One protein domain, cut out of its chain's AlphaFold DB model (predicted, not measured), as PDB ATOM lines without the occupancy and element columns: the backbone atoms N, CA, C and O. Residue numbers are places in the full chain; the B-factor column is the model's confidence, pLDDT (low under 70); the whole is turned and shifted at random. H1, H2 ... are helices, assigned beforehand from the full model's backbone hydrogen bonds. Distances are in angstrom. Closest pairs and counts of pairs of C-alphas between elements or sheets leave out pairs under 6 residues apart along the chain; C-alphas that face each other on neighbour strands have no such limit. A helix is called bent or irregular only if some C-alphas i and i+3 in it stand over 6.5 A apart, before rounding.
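This is residues 2 to 57 of the 274 residues of an uncharacterized protein of Acetobacter pasteurianus subsp. Pasteurianus (UniProt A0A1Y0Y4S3). A helical hairpin of H2 and H3 has the last residues of H1 and the first residues of H4 meeting at its open end, where the two helices form a corner. From that corner two arms stick out about perpendicular to each other: residues 2 to 7 of H1, and residues 50 to 57, of which 50 to 55 belong to H4. The closed end of the hairpin, residues 27 to 32, stands free at the other end of the longest axis. The printed part has 56 residues with four named helices, in the order H1, H2, H3, H4, and no named strand, and its class is all helix. It is only just compact, close to loose, with a radius of gyration of the C-alphas of 12.2 A and spans of 38 by 27 by 16 A.

H1 is residues 2 to 15, 20.0 A from first to last C-alpha, and begins with C-alpha 2 at (135.172, 112.827, 121.981). H2 is residues 19 to 28, 14.2 A long, and ends with C-alpha 28 at (127.879, 92.581, 132.401). H3 is residues 30 to 41, 17.5 A long; it is irregular, with C-alphas 31 and 34 standing 7.8 A apart. H4 is residues 44 to 55, 16.4 A long, and ends with C-alpha 55 at (131.048, 98.669, 96.177).

H1 touches H2 about perpendicular, at 76 degrees, and their closest C-alphas are those of Asp 12 and Gln 19, 4.4 A apart. H2 and H3 touch as a hairpin, opposite ways at a shallow tilt of 29 degrees. Their closest C-alphas are those of Leu 26 and Val 33, 6.5 A apart, and H3 touches H2 with residues 32 to 36 alone. H1 is close to H3 but not clearly touching it, with the closest C-alphas, those of Ser 15 and Leu 40, 6.0 A apart. H3 and H4 are also close but not clearly touching, at a steep tilt of 61 degrees, with the closest C-alphas, those of Leu 40 and Val 46, 7.3 A apart. H1 and H4 touch only at their ends, about perpendicular at 81 degrees; the closest C-alphas are those of Leu 14 and Val 46, 5.5 A apart. H2 and H4 are apart. In H1, H2 and H4 every O i to N i+4 pair is within hydrogen-bond range; in H3 it is 6 of 8.

The two C-alphas farthest apart are those of Asp 28 and Asn 57, at 38.9 A. Without the stretches that stand free, the body has 36 residues and spans 23 by 18 by 11 A. The printed part has no cut, and the links H1 to H2, H2 to H3 and H3 to H4 are tight. The mean pLDDT of the printed part is 87.2, and residues 54 to 57 are under 70.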
ATOM      1  N   ALA A   2     135.229 113.101 123.432       80.12
ATOM      2  CA  ALA A   2     135.172 112.827 121.981       80.12
ATOM      3  C   ALA A   2     135.483 111.366 121.575       80.12
ATOM      4  O   ALA A   2     134.739 110.781 120.796       80.12
ATOM      5  N   LYS A   3     136.528 110.751 122.152       84.06
ATOM      6  CA  LYS A   3     136.900 109.345 121.881       84.06
ATOM      7  C   LYS A   3     135.804 108.349 122.282       84.06
ATOM      8  O   LYS A   3     135.498 107.441 121.522       84.06
ATOM      9  N   LEU A   4     135.177 108.567 123.440       83.44
ATOM     10  CA  LEU A   4     134.061 107.745 123.921       83.44
ATOM     11  C   LEU A   4     132.857 107.860 122.980       83.44
ATOM     12  O   LEU A   4     132.310 106.850 122.565       83.44
ATOM     13  N   LYS A   5     132.495 109.080 122.568       87.62
ATOM     14  CA  LYS A   5     131.399 109.302 121.615       87.62
ATOM     15  C   LYS A   5     131.636 108.591 120.276       87.62
ATOM     16  O   LYS A   5     130.701 108.034 119.716       87.62
ATOM     17  N   ALA A   6     132.877 108.587 119.782       85.12
ATOM     18  CA  ALA A   6     133.241 107.868 118.562       85.12
ATOM     19  C   ALA A   6     133.124 106.342 118.725       85.12
ATOM     20  O   ALA A   6     132.559 105.688 117.853       85.12
ATOM     21  N   ALA A   7     133.593 105.787 119.848       83.75
ATOM     22  CA  ALA A   7     133.477 104.357 120.142       83.75
ATOM     23  C   ALA A   7     132.009 103.905 120.257       83.75
ATOM     24  O   ALA A   7     131.618 102.914 119.647       83.75
ATOM     25  N   LEU A   8     131.179 104.676 120.966       89.38
ATOM     26  CA  LEU A   8     129.740 104.418 121.085       89.38
ATOM     27  C   LEU A   8     129.049 104.470 119.714       89.38
ATOM     28  O   LEU A   8     128.308 103.558 119.367       89.38
ATOM     29  N   SER A   9     129.371 105.475 118.894       90.44
ATOM     30  CA  SER A   9     128.832 105.592 117.536       90.44
ATOM     31  C   SER A   9     129.248 104.440 116.615       90.44
ATOM     32  O   SER A   9     128.493 104.099 115.706       90.44
ATOM     33  N   LEU A  10     130.431 103.852 116.811       89.31
ATOM     34  CA  LEU A  10     130.854 102.670 116.062       89.31
ATOM     35  C   LEU A  10     130.001 101.452 116.438       89.31
ATOM     36  O   LEU A  10     129.499 100.775 115.546       89.31
ATOM     37  N   ILE A  11     129.793 101.211 117.736       90.62
ATOM     38  CA  ILE A  11     128.947 100.110 118.225       90.62
ATOM     39  C   ILE A  11     127.504 100.298 117.748       90.62
ATOM     40  O   ILE A  11     126.889  99.347 117.277       90.62
ATOM     41  N   ASP A  12     126.978 101.521 117.774       93.25
ATOM     42  CA  ASP A  12     125.639 101.833 117.262       93.25
ATOM     43  C   ASP A  12     125.490 101.485 115.772       93.25
ATOM     44  O   ASP A  12     124.534 100.826 115.365       93.25
ATOM     45  N   ARG A  13     126.498 101.835 114.961       91.19
ATOM     46  CA  ARG A  13     126.534 101.500 113.530       91.19
ATOM     47  C   ARG A  13     126.624 100.000 113.269       91.19
ATOM     48  O   ARG A  13     125.937  99.517 112.376       91.19
ATOM     49  N   LEU A  14     127.464  99.278 114.012       92.56
ATOM     50  CA  LEU A  14     127.623  97.826 113.860       92.56
ATOM     51  C   LEU A  14     126.378  97.067 114.332       92.56
ATOM     52  O   LEU A  14     125.962  96.105 113.698       92.56
ATOM     53  N   SER A  15     125.753  97.532 115.413       92.31
ATOM     54  CA  SER A  15     124.562  96.916 116.003       92.31
ATOM     55  C   SER A  15     123.245  97.311 115.321       92.31
ATOM     56  O   SER A  15     122.189  96.785 115.668       92.31
ATOM     57  N   GLY A  16     123.279  98.244 114.363       91.00
ATOM     58  CA  GLY A  16     122.083  98.732 113.676       91.00
ATOM     59  C   GLY A  16     121.123  99.499 114.588       91.00
ATOM     60  O   GLY A  16     119.912  99.328 114.466       91.00
ATOM     61  N   GLY A  17     121.647 100.313 115.509       90.75
ATOM     62  CA  GLY A  17     120.841 101.088 116.461       90.75
ATOM     63  C   GLY A  17     120.624 100.414 117.821       90.75
ATOM     64  O   GLY A  17     119.908 100.952 118.662       90.75
ATOM     65  N   GLN A  18     121.210  99.234 118.059       90.88
ATOM     66  CA  GLN A  18     121.056  98.462 119.303       90.88
ATOM     67  C   GLN A  18     122.228  98.669 120.279       90.88
ATOM     68  O   GLN A  18     122.575  97.775 121.055       90.88
ATOM     69  N   GLN A  19     122.842  99.856 120.256       92.56
ATOM     70  CA  GLN A  19     124.067 100.173 120.993       92.56
ATOM     71  C   GLN A  19     124.000  99.791 122.482       92.56
ATOM     72  O   GLN A  19     124.945  99.216 123.017       92.56
ATOM     73  N   GLU A  20     122.888 100.099 123.157       91.44
ATOM     74  CA  GLU A  20     122.721  99.861 124.598       91.44
ATOM     75  C   GLU A  20     122.727  98.372 124.967       91.44
ATOM     76  O   GLU A  20     123.287  98.008 125.999       91.44
ATOM     77  N   ILE A  21     122.165  97.502 124.119       92.38
ATOM     78  CA  ILE A  21     122.098  96.052 124.363       92.38
ATOM     79  C   ILE A  21     123.506  95.457 124.351       92.38
ATOM     80  O   ILE A  21     123.903  94.772 125.293       92.38
ATOM     81  N   PHE A  22     124.276  95.755 123.304       91.38
ATOM     82  CA  PHE A  22     125.625  95.219 123.134       91.38
ATOM     83  C   PHE A  22     126.615  95.802 124.145       91.38
ATOM     84  O   PHE A  22     127.469  95.080 124.656       91.38
ATOM     85  N   LEU A  23     126.466  97.081 124.504       90.56
ATOM     86  CA  LEU A  23     127.251  97.676 125.585       90.56
ATOM     87  C   LEU A  23     126.956  97.030 126.928       90.56
ATOM     88  O   LEU A  23     127.883  96.763 127.684       90.56
ATOM     89  N   ARG A  24     125.682  96.767 127.226       92.38
ATOM     90  CA  ARG A  24     125.304  96.108 128.471       92.38
ATOM     91  C   ARG A  24     125.866  94.693 128.547       92.38
ATOM     92  O   ARG A  24     126.453  94.363 129.564       92.38
ATOM     93  N   LYS A  25     125.785  93.910 127.466       91.38
ATOM     94  CA  LYS A  25     126.420  92.582 127.391       91.38
ATOM     95  C   LYS A  25     127.926  92.647 127.680       91.38
ATOM     96  O   LYS A  25     128.405  91.870 128.490       91.38
ATOM     97  N   LEU A  26     128.643  93.611 127.089       88.62
ATOM     98  CA  LEU A  26     130.082  93.807 127.328       88.62
ATOM     99  C   LEU A  26     130.413  94.254 128.759       88.62
ATOM    100  O   LEU A  26     131.481  93.932 129.263       88.62
ATOM    101  N   ILE A  27     129.543  95.048 129.388       90.81
ATOM    102  CA  ILE A  27     129.734  95.515 130.769       90.81
ATOM    103  C   ILE A  27     129.436  94.390 131.764       90.81
ATOM    104  O   ILE A  27     130.172  94.234 132.736       90.81
ATOM    105  N   ASP A  28     128.357  93.645 131.522       93.69
ATOM    106  CA  ASP A  28     127.879  92.581 132.401       93.69
ATOM    107  C   ASP A  28     128.792  91.342 132.319       93.69
ATOM    108  O   ASP A  28     129.010  90.689 133.338       93.69
ATOM    109  N   ASP A  29     129.361  91.051 131.142       91.69
ATOM    110  CA  ASP A  29     130.319  89.961 130.929       91.69
ATOM    111  C   ASP A  29     131.419  90.342 129.909       91.69
ATOM    112  O   ASP A  29     131.301  90.065 128.709       91.69
ATOM    113  N   PRO A  30     132.511  90.986 130.362       88.81
ATOM    114  CA  PRO A  30     133.622  91.371 129.492       88.81
ATOM    115  C   PRO A  30     134.342  90.190 128.829       88.81
ATOM    116  O   PRO A  30     134.932  90.363 127.761       88.81
ATOM    117  N   GLU A  31     134.298  89.000 129.438       92.19
ATOM    118  CA  GLU A  31     134.941  87.792 128.907       92.19
ATOM    119  C   GLU A  31     134.152  87.206 127.721       92.19
ATOM    120  O   GLU A  31     134.705  86.481 126.898       92.19
ATOM    121  N   ALA A  32     132.879  87.584 127.550       89.19
ATOM    122  CA  ALA A  32     132.048  87.179 126.414       89.19
ATOM    123  C   ALA A  32     132.323  87.965 125.115       89.19
ATOM    124  O   ALA A  32     131.530  87.888 124.173       89.19
ATOM    125  N   VAL A  33     133.421  88.726 125.027       90.56
ATOM    126  CA  VAL A  33     133.720  89.611 123.886       90.56
ATOM    127  C   VAL A  33     133.648  88.901 122.530       90.56
ATOM    128  O   VAL A  33     133.057  89.443 121.595       90.56
ATOM    129  N   ASP A  34     134.156  87.672 122.429       89.44
ATOM    130  CA  ASP A  34     134.144  86.899 121.182       89.44
ATOM    131  C   ASP A  34     132.729  86.442 120.806       89.44
ATOM    132  O   ASP A  34     132.332  86.488 119.639       89.44
ATOM    133  N   HIS A  35     131.922  86.067 121.803       90.50
ATOM    134  CA  HIS A  35     130.519  85.715 121.594       90.50
ATOM    135  C   HIS A  35     129.711  86.925 121.110       90.50
ATOM    136  O   HIS A  35     128.950  86.835 120.148       90.50
ATOM    137  N   ILE A  36     129.933  88.083 121.732       91.69
ATOM    138  CA  ILE A  36     129.286  89.347 121.377       91.69
ATOM    139  C   ILE A  36     129.712  89.798 119.971       91.69
ATOM    140  O   ILE A  36     128.880  90.262 119.190       91.69
ATOM    141  N   ALA A  37     130.990  89.642 119.619       91.00
ATOM    142  CA  ALA A  37     131.494  89.929 118.279       91.00
ATOM    143  C   ALA A  37     130.843  89.023 117.222       91.00
ATOM    144  O   ALA A  37     130.436  89.511 116.164       91.00
ATOM    145  N   SER A  38     130.686  87.731 117.525       89.25
ATOM    146  CA  SER A  38     129.980  86.774 116.666       89.25
ATOM    147  C   SER A  38     128.521  87.189 116.443       89.25
ATOM    148  O   SER A  38     128.073  87.280 115.299       89.25
ATOM    149  N   GLU A  39     127.807  87.567 117.507       92.38
ATOM    150  CA  GLU A  39     126.426  88.056 117.418       92.38
ATOM    151  C   GLU A  39     126.304  89.344 116.584       92.38
ATOM    152  O   GLU A  39     125.400  89.458 115.758       92.38
ATOM    153  N   LEU A  40     127.228  90.301 116.744       92.25
ATOM    154  CA  LEU A  40     127.262  91.514 115.916       92.25
ATOM    155  C   LEU A  40     127.495  91.189 114.438       92.25
ATOM    156  O   LEU A  40     126.887  91.818 113.572       92.25
ATOM    157  N   SER A  41     128.372  90.226 114.141       89.56
ATOM    158  CA  SER A  41     128.815  89.926 112.775       89.56
ATOM    159  C   SER A  41     127.688  89.475 111.839       89.56
ATOM    160  O   SER A  41     127.755  89.735 110.639       89.56
ATOM    161  N   VAL A  42     126.629  88.867 112.388       89.88
ATOM    162  CA  VAL A  42     125.478  88.358 111.626       89.88
ATOM    163  C   VAL A  42     124.348  89.383 111.476       89.88
ATOM    164  O   VAL A  42     123.325  89.097 110.849       89.88
ATOM    165  N   LEU A  43     124.496  90.590 112.036       91.88
ATOM    166  CA  LEU A  43     123.465  91.620 111.947       91.88
ATOM    167  C   LEU A  43     123.391  92.239 110.539       91.88
ATOM    168  O   LEU A  43     124.423  92.522 109.923       91.88
ATOM    169  N   PRO A  44     122.181  92.594 110.052       89.38
ATOM    170  CA  PRO A  44     122.010  93.233 108.745       89.38
ATOM    171  C   PRO A  44     122.822  94.522 108.566       89.38
ATOM    172  O   PRO A  44     123.230  94.851 107.455       89.38
ATOM    173  N   ALA A  45     123.067  95.261 109.652       90.12
ATOM    174  CA  ALA A  45     123.848  96.493 109.617       90.12
ATOM    175  C   ALA A  45     125.310  96.241 109.212       90.12
ATOM    176  O   ALA A  45     125.845  96.966 108.371       90.12
ATOM    177  N   VAL A  46     125.928  95.178 109.739       91.06
ATOM    178  CA  VAL A  46     127.278  94.758 109.339       91.06
ATOM    179  C   VAL A  46     127.290  94.335 107.874       91.06
ATOM    180  O   VAL A  46     128.186  94.738 107.134       91.06
ATOM    181  N   GLU A  47     126.257  93.625 107.414       85.44
ATOM    182  CA  GLU A  47     126.148  93.221 106.010       85.44
ATOM    183  C   GLU A  47     126.030  94.417 105.052       85.44
ATOM    184  O   GLU A  47     126.682  94.462 104.005       85.44
ATOM    185  N   VAL A  48     125.243  95.433 105.412       85.44
ATOM    186  CA  VAL A  48     125.138  96.679 104.636       85.44
ATOM    187  C   VAL A  48     126.483  97.400 104.582       85.44
ATOM    188  O   VAL A  48     126.917  97.806 103.502       85.44
ATOM    189  N   LEU A  49     127.175  97.527 105.718       86.00
ATOM    190  CA  LEU A  49     128.505  98.140 105.774       86.00
ATOM    191  C   LEU A  49     129.519  97.366 104.919       86.00
ATOM    192  O   LEU A  49     130.285  97.983 104.175       86.00
ATOM    193  N   ARG A  50     129.477  96.027 104.962       82.75
ATOM    194  CA  ARG A  50     130.307  95.142 104.134       82.75
ATOM    195  C   ARG A  50     130.069  95.399 102.647       82.75
ATOM    196  O   ARG A  50     131.031  95.595 101.904       82.75
ATOM    197  N   LYS A  51     128.807  95.447 102.209       81.19
ATOM    198  CA  LYS A  51     128.453  95.730 100.807       81.19
ATOM    199  C   LYS A  51     128.919  97.112 100.370       81.19
ATOM    200  O   LYS A  51     129.552  97.217  99.324       81.19
ATOM    201  N   LEU A  52     128.675  98.144 101.177       81.31
ATOM    202  CA  LEU A  52     129.106  99.511 100.874       81.31
ATOM    203  C   LEU A  52     130.623  99.589 100.667       81.31
ATOM    204  O   LEU A  52     131.065 100.105  99.640       81.31
ATOM    205  N   ALA A  53     131.399  98.999 101.582       77.69
ATOM    206  CA  ALA A  53     132.858  98.951 101.493       77.69
ATOM    207  C   ALA A  53     133.362  98.188 100.254       77.69
ATOM    208  O   ALA A  53     134.354  98.585  99.645       77.69
ATOM    209  N   LYS A  54     132.672  97.110  99.848       68.31
ATOM    210  CA  LYS A  54     132.990  96.377  98.611       68.31
ATOM    211  C   LYS A  54     132.640  97.194  97.358       68.31
ATOM    212  O   LYS A  54     133.405  97.196  96.400       68.31
ATOM    213  N   THR A  55     131.516  97.915  97.356       67.38
ATOM    214  CA  THR A  55     131.048  98.669  96.177       67.38
ATOM    215  C   THR A  55     131.803  99.965  95.902       67.38
ATOM    216  O   THR A  55     131.874 100.390  94.751       67.38
ATOM    217  N   SER A  56     132.416 100.583  96.915       60.19
ATOM    218  CA  SER A  56     133.178 101.825  96.734       60.19
ATOM    219  C   SER A  56     134.482 101.648  95.943       60.19
ATOM    220  O   SER A  56     135.012 102.632  95.438       60.19
ATOM    221  N   ASN A  57     134.979 100.413  95.796       56.00
ATOM    222  CA  ASN A  57     136.279 100.099  95.184       56.00
ATOM    223  C   ASN A  57     136.187  99.495  93.764       56.00
ATOM    224  O   ASN A  57     137.191  99.033  93.235       56.00
TER     225      ASN A  57